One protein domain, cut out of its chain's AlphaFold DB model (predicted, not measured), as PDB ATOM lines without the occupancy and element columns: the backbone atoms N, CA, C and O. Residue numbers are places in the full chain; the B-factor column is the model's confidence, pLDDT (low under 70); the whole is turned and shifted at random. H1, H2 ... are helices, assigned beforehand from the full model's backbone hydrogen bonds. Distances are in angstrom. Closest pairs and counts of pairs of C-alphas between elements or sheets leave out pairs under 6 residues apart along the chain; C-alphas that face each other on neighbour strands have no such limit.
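Overview. This is residues 39 to 111 of the 208 residues of an uncharacterized protein of Burkholderia latens (UniProt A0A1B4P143). The long helix H2 crosses two helices, H4 and H5, which run side by side in opposite ways; short H1 packs on H2, short H3 on H4. The printed part has 73 residues with five named helices, H1 to H5 in order, and no named strand: all helix. It is compact, radius of gyration of the C-alphas 11.4 A, spanning 29 by 26 by 18 A.

Arrangement. Start at H1, residues 39 to 42, which touches residues 52 to 59 of H2, residues 49 to 65; the closest C-alphas are Leu 39 and Gln 59, 6.5 A. H3, residues 69 to 72, touches residues 83 to 85 of H4, residues 83 to 94; look at C-alphas Leu 72 and Leu 85, the closest, 4.7 A. Residues 51 to 58 of H2 touch H5, residues 101 to 110, about perpendicular at 84 degrees, closest at C-alphas Ala 54 and Ala 102, 4.8 A. H4, with residues 89 to 93, and H5 form a helical hairpin and only just touch, with 3 pairs of C-alphas within 8 A, closest Val 89 and Arg 103, 6.8 A. Every O i to N i+4 pair is within hydrogen-bond range in H2, H4 and H5; H1 and H3 are too short for one.

Along the chain. Find C-alpha 39 at (18.610, -0.420, 42.177), where H1 begins; H2 runs 24.5 A, H4 16.0 A, and H5 14.2 A to C-alpha 110 at (15.847, 8.595, 39.785).

Size, cuts and confidence. C-alphas Gly 76 and Gly 97 are farthest apart, 30.2 A; the printed part has no cut or long link, and pLDDT is under 70 at residues 95 to 97.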
ATOM      1  N   LEU A  39      18.549  -1.879  42.217       78.19
ATOM      2  CA  LEU A  39      18.610  -0.420  42.177       78.19
ATOM      3  C   LEU A  39      19.892   0.053  41.502       78.19
ATOM      4  O   LEU A  39      19.863   0.988  40.704       78.19
ATOM      5  N   MET A  40      20.993  -0.660  41.747       81.19
ATOM      6  CA  MET A  40      22.283  -0.385  41.126       81.19
ATOM      7  C   MET A  40      22.285  -0.554  39.602       81.19
ATOM      8  O   MET A  40      23.022   0.166  38.929       81.19
ATOM      9  N   ALA A  41      21.476  -1.459  39.045       79.12
ATOM     10  CA  ALA A  41      21.381  -1.678  37.600       79.12
ATOM     11  C   ALA A  41      20.653  -0.536  36.874       79.12
ATOM     12  O   ALA A  41      20.911  -0.296  35.698       79.12
ATOM     13  N   ALA A  42      19.783   0.194  37.576       77.12
ATOM     14  CA  ALA A  42      19.052   1.333  37.028       77.12
ATOM     15  C   ALA A  42      19.838   2.661  37.113       77.12
ATOM     16  O   ALA A  42      19.375   3.689  36.619       77.12
ATOM     17  N   LEU A  43      21.029   2.662  37.725       81.38
ATOM     18  CA  LEU A  43      21.838   3.871  37.875       81.38
ATOM     19  C   LEU A  43      22.549   4.256  36.579       81.38
ATOM     20  O   LEU A  43      23.170   3.436  35.906       81.38
ATOM     21  N   ASN A  44      22.572   5.560  36.301       77.75
ATOM     22  CA  ASN A  44      23.392   6.108  35.228       77.75
ATOM     23  C   ASN A  44      24.894   5.805  35.474       77.75
ATOM     24  O   ASN A  44      25.385   5.990  36.594       77.75
ATOM     25  N   PRO A  45      25.671   5.415  34.445       77.25
ATOM     26  CA  PRO A  45      27.121   5.234  34.550       77.25
ATOM     27  C   PRO A  45      27.903   6.469  35.018       77.25
ATOM     28  O   PRO A  45      29.039   6.318  35.458       77.25
ATOM     29  N   SER A  46      27.324   7.669  34.965       80.06
ATOM     30  CA  SER A  46      27.917   8.910  35.486       80.06
ATOM     31  C   SER A  46      27.625   9.169  36.971       80.06
ATOM     32  O   SER A  46      28.175  10.108  37.546       80.06
ATOM     33  N   THR A  47      26.809   8.335  37.628       81.81
ATOM     34  CA  THR A  47      26.540   8.458  39.067       81.81
ATOM     35  C   THR A  47      27.845   8.334  39.850       81.81
ATOM     36  O   THR A  47      28.607   7.374  39.665       81.81
ATOM     37  N   SER A  48      28.104   9.305  40.729       85.25
ATOM     38  CA  SER A  48      29.331   9.368  41.526       85.25
ATOM     39  C   SER A  48      29.489   8.135  42.422       85.25
ATOM     40  O   SER A  48      28.507   7.504  42.819       85.25
ATOM     41  N   ALA A  49      30.732   7.800  42.781       82.00
ATOM     42  CA  ALA A  49      31.010   6.688  43.692       82.00
ATOM     43  C   ALA A  49      30.305   6.866  45.052       82.00
ATOM     44  O   ALA A  49      29.784   5.901  45.603       82.00
ATOM     45  N   THR A  50      30.229   8.103  45.550       80.50
ATOM     46  CA  THR A  50      29.517   8.444  46.788       80.50
ATOM     47  C   THR A  50      28.020   8.162  46.678       80.50
ATOM     48  O   THR A  50      27.461   7.505  47.548       80.50
ATOM     49  N   HIS A  51      27.362   8.589  45.593       83.69
ATOM     50  CA  HIS A  51      25.932   8.318  45.409       83.69
ATOM     51  C   HIS A  51      25.647   6.836  45.187       83.69
ATOM     52  O   HIS A  51      24.666   6.327  45.720       83.69
ATOM     53  N   ARG A  52      26.520   6.121  44.468       84.19
ATOM     54  CA  ARG A  52      26.391   4.667  44.317       84.19
ATOM     55  C   ARG A  52      26.445   3.947  45.652       84.19
ATOM     56  O   ARG A  52      25.605   3.091  45.882       84.19
ATOM     57  N   ARG A  53      27.391   4.303  46.524       81.88
ATOM     58  CA  ARG A  53      27.480   3.710  47.865       81.88
ATOM     59  C   ARG A  53      26.234   3.998  48.687       81.88
ATOM     60  O   ARG A  53      25.635   3.059  49.189       81.88
ATOM     61  N   ALA A  54      25.777   5.248  48.722       82.88
ATOM     62  CA  ALA A  54      24.572   5.605  49.466       82.88
ATOM     63  C   ALA A  54      23.322   4.840  48.975       82.88
ATOM     64  O   ALA A  54      22.524   4.368  49.783       82.88
ATOM     65  N   ILE A  55      23.165   4.666  47.657       86.69
ATOM     66  CA  ILE A  55      22.056   3.892  47.072       86.69
ATOM     67  C   ILE A  55      22.220   2.392  47.345       86.69
ATOM     68  O   ILE A  55      21.235   1.720  47.638       86.69
ATOM     69  N   GLN A  56      23.448   1.874  47.318       85.06
ATOM     70  CA  GLN A  56      23.739   0.488  47.677       85.06
ATOM     71  C   GLN A  56      23.388   0.201  49.143       85.06
ATOM     72  O   GLN A  56      22.824  -0.850  49.432       85.06
ATOM     73  N   THR A  57      23.664   1.135  50.058       81.56
ATOM     74  CA  THR A  57      23.256   1.024  51.465       81.56
ATOM     75  C   THR A  57      21.733   0.980  51.586       81.56
ATOM     76  O   THR A  57      21.210   0.120  52.290       81.56
ATOM     77  N   VAL A  58      21.002   1.837  50.858       87.12
ATOM     78  CA  VAL A  58      19.529   1.771  50.816       87.12
ATOM     79  C   VAL A  58      19.062   0.411  50.308       87.12
ATOM     80  O   VAL A  58      18.263  -0.224  50.988       87.12
ATOM     81  N   GLN A  59      19.581  -0.057  49.167       86.94
ATOM     82  CA  GLN A  59      19.219  -1.360  48.605       86.94
ATOM     83  C   GLN A  59      19.441  -2.482  49.620       86.94
ATOM     84  O   GLN A  59      18.530  -3.252  49.881       86.94
ATOM     85  N   TRP A  60      20.599  -2.512  50.278       83.44
ATOM     86  CA  TRP A  60      20.885  -3.518  51.295       83.44
ATOM     87  C   TRP A  60      19.854  -3.530  52.433       83.44
ATOM     88  O   TRP A  60      19.446  -4.599  52.885       83.44
ATOM     89  N   HIS A  61      19.408  -2.358  52.899       82.00
ATOM     90  CA  HIS A  61      18.383  -2.289  53.943       82.00
ATOM     91  C   HIS A  61      17.008  -2.739  53.441       82.00
ATOM     92  O   HIS A  61      16.290  -3.401  54.186       82.00
ATOM     93  N   LEU A  62      16.650  -2.418  52.195       85.69
ATOM     94  CA  LEU A  62      15.421  -2.914  51.576       85.69
ATOM     95  C   LEU A  62      15.430  -4.446  51.493       85.69
ATOM     96  O   LEU A  62      14.494  -5.079  51.986       85.69
ATOM     97  N   ASP A  63      16.531  -5.031  51.008       82.81
ATOM     98  CA  ASP A  63      16.730  -6.482  50.920       82.81
ATOM     99  C   ASP A  63      16.583  -7.145  52.305       82.81
ATOM    100  O   ASP A  63      15.940  -8.185  52.453       82.81
ATOM    101  N   LYS A  64      17.152  -6.529  53.354       75.88
ATOM    102  CA  LYS A  64      17.072  -7.034  54.737       75.88
ATOM    103  C   LYS A  64      15.677  -6.955  55.342       75.88
ATOM    104  O   LYS A  64      15.304  -7.851  56.095       75.88
ATOM    105  N   LEU A  65      14.931  -5.898  55.038       76.06
ATOM    106  CA  LEU A  65      13.561  -5.709  55.520       76.06
ATOM    107  C   LEU A  65      12.531  -6.470  54.670       76.06
ATOM    108  O   LEU A  65      11.350  -6.467  55.013       76.06
ATOM    109  N   GLY A  66      12.957  -7.115  53.578       80.19
ATOM    110  CA  GLY A  66      12.060  -7.783  52.636       80.19
ATOM    111  C   GLY A  66      11.138  -6.807  51.902       80.19
ATOM    112  O   GLY A  66      10.029  -7.182  51.529       80.19
ATOM    113  N   ILE A  67      11.571  -5.553  51.740       82.81
ATOM    114  CA  ILE A  67      10.816  -4.503  51.054       82.81
ATOM    115  C   ILE A  67      11.289  -4.450  49.608       82.81
ATOM    116  O   ILE A  67      12.454  -4.177  49.333       82.81
ATOM    117  N   GLU A  68      10.377  -4.662  48.671       85.69
ATOM    118  CA  GLU A  68      10.700  -4.638  47.248       85.69
ATOM    119  C   GLU A  68      10.583  -3.224  46.676       85.69
ATOM    120  O   GLU A  68       9.744  -2.417  47.084       85.69
ATOM    121  N   TRP A  69      11.401  -2.911  45.668       85.56
ATOM    122  CA  TRP A  69      11.370  -1.590  45.039       85.56
ATOM    123  C   TRP A  69      10.009  -1.263  44.413       85.56
ATOM    124  O   TRP A  69       9.548  -0.130  44.538       85.56
ATOM    125  N   SER A  70       9.333  -2.240  43.800       84.31
ATOM    126  CA  SER A  70       8.009  -2.049  43.189       84.31
ATOM    127  C   SER A  70       6.913  -1.736  44.216       84.31
ATOM    128  O   SER A  70       5.927  -1.082  43.875       84.31
ATOM    129  N   GLN A  71       7.113  -2.091  45.492       85.56
ATOM    130  CA  GLN A  71       6.236  -1.672  46.595       85.56
ATOM    131  C   GLN A  71       6.414  -0.186  46.942       85.56
ATOM    132  O   GLN A  71       5.484   0.456  47.435       85.56
ATOM    133  N   LEU A  72       7.602   0.373  46.692       88.94
ATOM    134  CA  LEU A  72       7.930   1.774  46.973       88.94
ATOM    135  C   LEU A  72       7.660   2.688  45.777       88.94
ATOM    136  O   LEU A  72       7.193   3.818  45.944       88.94
ATOM    137  N   VAL A  73       7.971   2.193  44.581       86.94
ATOM    138  CA  VAL A  73       7.828   2.872  43.295       86.94
ATOM    139  C   VAL A  73       7.232   1.875  42.296       86.94
ATOM    140  O   VAL A  73       7.976   1.156  41.628       86.94
ATOM    141  N   PRO A  74       5.894   1.823  42.174       81.44
ATOM    142  CA  PRO A  74       5.236   0.921  41.239       81.44
ATOM    143  C   PRO A  74       5.689   1.152  39.787       81.44
ATOM    144  O   PRO A  74       5.985   2.294  39.413       81.44
ATOM    145  N   PRO A  75       5.705   0.112  38.936       78.19
ATOM    146  CA  PRO A  75       5.991   0.270  37.514       78.19
ATOM    147  C   PRO A  75       5.086   1.325  36.863       78.19
ATOM    148  O   PRO A  75       3.876   1.353  37.083       78.19
ATOM    149  N   GLY A  76       5.676   2.219  36.067       75.81
ATOM    150  CA  GLY A  76       4.948   3.317  35.423       75.81
ATOM    151  C   GLY A  76       4.583   4.483  36.350       75.81
ATOM    152  O   GLY A  76       3.875   5.393  35.917       75.81
ATOM    153  N   ASN A  77       5.065   4.496  37.599       76.12
ATOM    154  CA  ASN A  77       4.874   5.634  38.488       76.12
ATOM    155  C   ASN A  77       5.514   6.906  37.902       76.12
ATOM    156  O   ASN A  77       6.711   6.951  37.623       76.12
ATOM    157  N   THR A  78       4.703   7.949  37.737       81.69
ATOM    158  CA  THR A  78       5.129   9.276  37.270       81.69
ATOM    159  C   THR A  78       5.274  10.282  38.410       81.69
ATOM    160  O   THR A  78       5.734  11.405  38.185       81.69
ATOM    161  N   ASP A  79       4.900   9.898  39.635       85.44
ATOM    162  CA  ASP A  79       5.039  10.737  40.815       85.44
ATOM    163  C   ASP A  79       6.520  10.938  41.150       85.44
ATOM    164  O   ASP A  79       7.259   9.993  41.433       85.44
ATOM    165  N   ARG A  80       6.948  12.203  41.161       89.31
ATOM    166  CA  ARG A  80       8.302  12.578  41.578       89.31
ATOM    167  C   ARG A  80       8.501  12.428  43.082       89.31
ATOM    168  O   ARG A  80       9.642  12.442  43.527       89.31
ATOM    169  N   ARG A  81       7.443  12.274  43.879       89.56
ATOM    170  CA  ARG A  81       7.539  12.115  45.333       89.56
ATOM    171  C   ARG A  81       6.720  10.918  45.832       89.56
ATOM    172  O   ARG A  81       5.745  11.102  46.567       89.56
ATOM    173  N   PRO A  82       7.142   9.681  45.510       89.56
ATOM    174  CA  PRO A  82       6.439   8.488  45.961       89.56
ATOM    175  C   PRO A  82       6.429   8.433  47.494       89.56
ATOM    176  O   PRO A  82       7.478   8.343  48.135       89.56
ATOM    177  N   ARG A  83       5.239   8.500  48.105       86.31
ATOM    178  CA  ARG A  83       5.097   8.590  49.573       86.31
ATOM    179  C   ARG A  83       5.677   7.383  50.308       86.31
ATOM    180  O   ARG A  83       6.268   7.562  51.367       86.31
ATOM    181  N   ALA A  84       5.511   6.182  49.752       87.56
ATOM    182  CA  ALA A  84       6.061   4.955  50.324       87.56
ATOM    183  C   ALA A  84       7.596   4.999  50.347       87.56
ATOM    184  O   ALA A  84       8.196   4.792  51.399       87.56
ATOM    185  N   LEU A  85       8.220   5.379  49.224       90.62
ATOM    186  CA  LEU A  85       9.666   5.579  49.146       90.62
ATOM    187  C   LEU A  85      10.151   6.660  50.121       90.62
ATOM    188  O   LEU A  85      11.108   6.433  50.852       90.62
ATOM    189  N   GLU A  86       9.497   7.825  50.163       90.19
ATOM    190  CA  GLU A  86       9.880   8.907  51.079       90.19
ATOM    191  C   GLU A  86       9.799   8.470  52.542       90.19
ATOM    192  O   GLU A  86      10.700   8.771  53.325       90.19
ATOM    193  N   HIS A  87       8.727   7.768  52.910       85.50
ATOM    194  CA  HIS A  87       8.559   7.247  54.257       85.50
ATOM    195  C   HIS A  87       9.685   6.276  54.606       85.50
ATOM    196  O   HIS A  87      10.387   6.509  55.584       85.50
ATOM    197  N   VAL A  88       9.912   5.259  53.770       87.69
ATOM    198  CA  VAL A  88      10.943   4.244  54.016       87.69
ATOM    199  C   VAL A  88      12.335   4.861  54.055       87.69
ATOM    200  O   VAL A  88      13.066   4.607  54.998       87.69
ATOM    201  N   VAL A  89      12.704   5.731  53.113       88.25
ATOM    202  CA  VAL A  89      14.024   6.388  53.117       88.25
ATOM    203  C   VAL A  89      14.219   7.243  54.367       88.25
ATOM    204  O   VAL A  89      15.302   7.232  54.949       88.25
ATOM    205  N   ASN A  90      13.189   7.967  54.811       84.38
ATOM    206  CA  ASN A  90      13.271   8.720  56.059       84.38
ATOM    207  C   ASN A  90      13.411   7.792  57.271       84.38
ATOM    208  O   ASN A  90      14.240   8.078  58.121       84.38
ATOM    209  N   THR A  91      12.694   6.670  57.318       81.19
ATOM    210  CA  THR A  91      12.854   5.642  58.358       81.19
ATOM    211  C   THR A  91      14.253   5.024  58.333       81.19
ATOM    212  O   THR A  91      14.882   4.889  59.370       81.19
ATOM    213  N   LEU A  92      14.805   4.703  57.162       81.06
ATOM    214  CA  LEU A  92      16.166   4.176  57.035       81.06
ATOM    215  C   LEU A  92      17.218   5.156  57.566       81.06
ATOM    216  O   LEU A  92      18.167   4.758  58.237       81.06
ATOM    217  N   ILE A  93      17.036   6.442  57.288       79.94
ATOM    218  CA  ILE A  93      17.921   7.502  57.767       79.94
ATOM    219  C   ILE A  93      17.760   7.716  59.279       79.94
ATOM    220  O   ILE A  93      18.750   7.737  60.010       79.94
ATOM    221  N   ASP A  94      16.521   7.880  59.739       73.12
ATOM    222  CA  ASP A  94      16.209   8.216  61.128       73.12
ATOM    223  C   ASP A  94      16.507   7.018  62.042       73.12
ATOM    224  O   ASP A  94      17.222   7.166  63.028       73.12
ATOM    225  N   ASP A  95      16.049   5.820  61.683       68.69
ATOM    226  CA  ASP A  95      16.134   4.623  62.517       68.69
ATOM    227  C   ASP A  95      17.427   3.850  62.282       68.69
ATOM    228  O   ASP A  95      18.171   3.582  63.220       68.69
ATOM    229  N   TYR A  96      17.789   3.586  61.034       66.19
ATOM    230  CA  TYR A  96      18.907   2.689  60.728       66.19
ATOM    231  C   TYR A  96      20.235   3.415  60.497       66.19
ATOM    232  O   TYR A  96      21.230   2.782  60.153       66.19
ATOM    233  N   GLY A  97      20.266   4.738  60.695       63.59
ATOM    234  CA  GLY A  97      21.484   5.537  60.590       63.59
ATOM    235  C   GLY A  97      22.032   5.651  59.170       63.59
ATOM    236  O   GLY A  97      23.180   6.067  59.008       63.59
ATOM    237  N   VAL A  98      21.227   5.318  58.150       74.25
ATOM    238  CA  VAL A  98      21.607   5.518  56.750       74.25
ATOM    239  C   VAL A  98      21.948   6.989  56.541       74.25
ATOM    240  O   VAL A  98      21.237   7.889  56.991       74.25
ATOM    241  N   ASN A  99      23.052   7.247  55.843       73.12
ATOM    242  CA  ASN A  99      23.528   8.603  55.618       73.12
ATOM    243  C   ASN A  99      22.427   9.488  55.007       73.12
ATOM    244  O   ASN A  99      21.775   9.117  54.030       73.12
ATOM    245  N   HIS A 100      22.262  10.705  55.532       73.44
ATOM    246  CA  HIS A 100      21.329  11.699  54.997       73.44
ATOM    247  C   HIS A 100      21.541  11.993  53.498       73.44
ATOM    248  O   HIS A 100      20.603  12.419  52.817       73.44
ATOM    249  N   SER A 101      22.748  11.747  52.973       79.00
ATOM    250  CA  SER A 101      23.077  11.841  51.546       79.00
ATOM    251  C   SER A 101      22.302  10.845  50.674       79.00
ATOM    252  O   SER A 101      22.091  11.128  49.495       79.00
ATOM    253  N   ALA A 102      21.808   9.733  51.231       84.44
ATOM    254  CA  ALA A 102      21.041   8.723  50.503       84.44
ATOM    255  C   ALA A 102      19.791   9.310  49.838       84.44
ATOM    256  O   ALA A 102      19.489   8.988  48.691       84.44
ATOM    257  N   ARG A 103      19.113  10.253  50.504       89.50
ATOM    258  CA  ARG A 103      17.958  10.950  49.922       89.50
ATOM    259  C   ARG A 103      18.354  11.770  48.693       89.50
ATOM    260  O   ARG A 103      17.696  11.688  47.661       89.50
ATOM    261  N   ALA A 104      19.440  12.537  48.793       86.75
ATOM    262  CA  ALA A 104      19.951  13.333  47.679       86.75
ATOM    263  C   ALA A 104      20.417  12.442  46.516       86.75
ATOM    264  O   ALA A 104      20.127  12.741  45.359       86.75
ATOM    265  N   ALA A 105      21.068  11.318  46.829       88.69
ATOM    266  CA  ALA A 105      21.503  10.338  45.845       88.69
ATOM    267  C   ALA A 105      20.313   9.734  45.080       88.69
ATOM    268  O   ALA A 105      20.347   9.695  43.851       88.69
ATOM    269  N   LEU A 106      19.244   9.336  45.779       89.81
ATOM    270  CA  LEU A 106      18.016   8.825  45.159       89.81
ATOM    271  C   LEU A 106      17.309   9.889  44.312       89.81
ATOM    272  O   LEU A 106      16.934   9.606  43.175       89.81
ATOM    273  N   ASN A 107      17.182  11.116  44.827       90.50
ATOM    274  CA  ASN A 107      16.601  12.238  44.084       90.50
ATOM    275  C   ASN A 107      17.344  12.483  42.769       90.50
ATOM    276  O   ASN A 107      16.717  12.624  41.723       90.50
ATOM    277  N   GLN A 108      18.677  12.476  42.803       87.62
ATOM    278  CA  GLN A 108      19.486  12.695  41.610       87.62
ATOM    279  C   GLN A 108      19.458  11.504  40.644       87.62
ATOM    280  O   GLN A 108      19.385  11.709  39.434       87.62
ATOM    281  N   ALA A 109      19.540  10.274  41.150       87.12
ATOM    282  CA  ALA A 109      19.621   9.080  40.311       87.12
ATOM    283  C   ALA A 109      18.304   8.763  39.591       87.12
ATOM    284  O   ALA A 109      18.328   8.327  38.444       87.12
ATOM    285  N   PHE A 110      17.172   9.003  40.255       87.00
ATOM    286  CA  PHE A 110      15.847   8.595  39.785       87.00
ATOM    287  C   PHE A 110      14.894   9.773  39.538       87.00
ATOM    288  O   PHE A 110      13.716   9.566  39.263       87.00
ATOM    289  N   ASN A 111      15.401  11.011  39.595       88.31
ATOM    290  CA  ASN A 111      14.636  12.243  39.376       88.31
ATOM    291  C   ASN A 111      13.438  12.406  40.339       88.31
ATOM    292  O   ASN A 111      12.353  12.846  39.946       88.31
TER     293      ASN A 111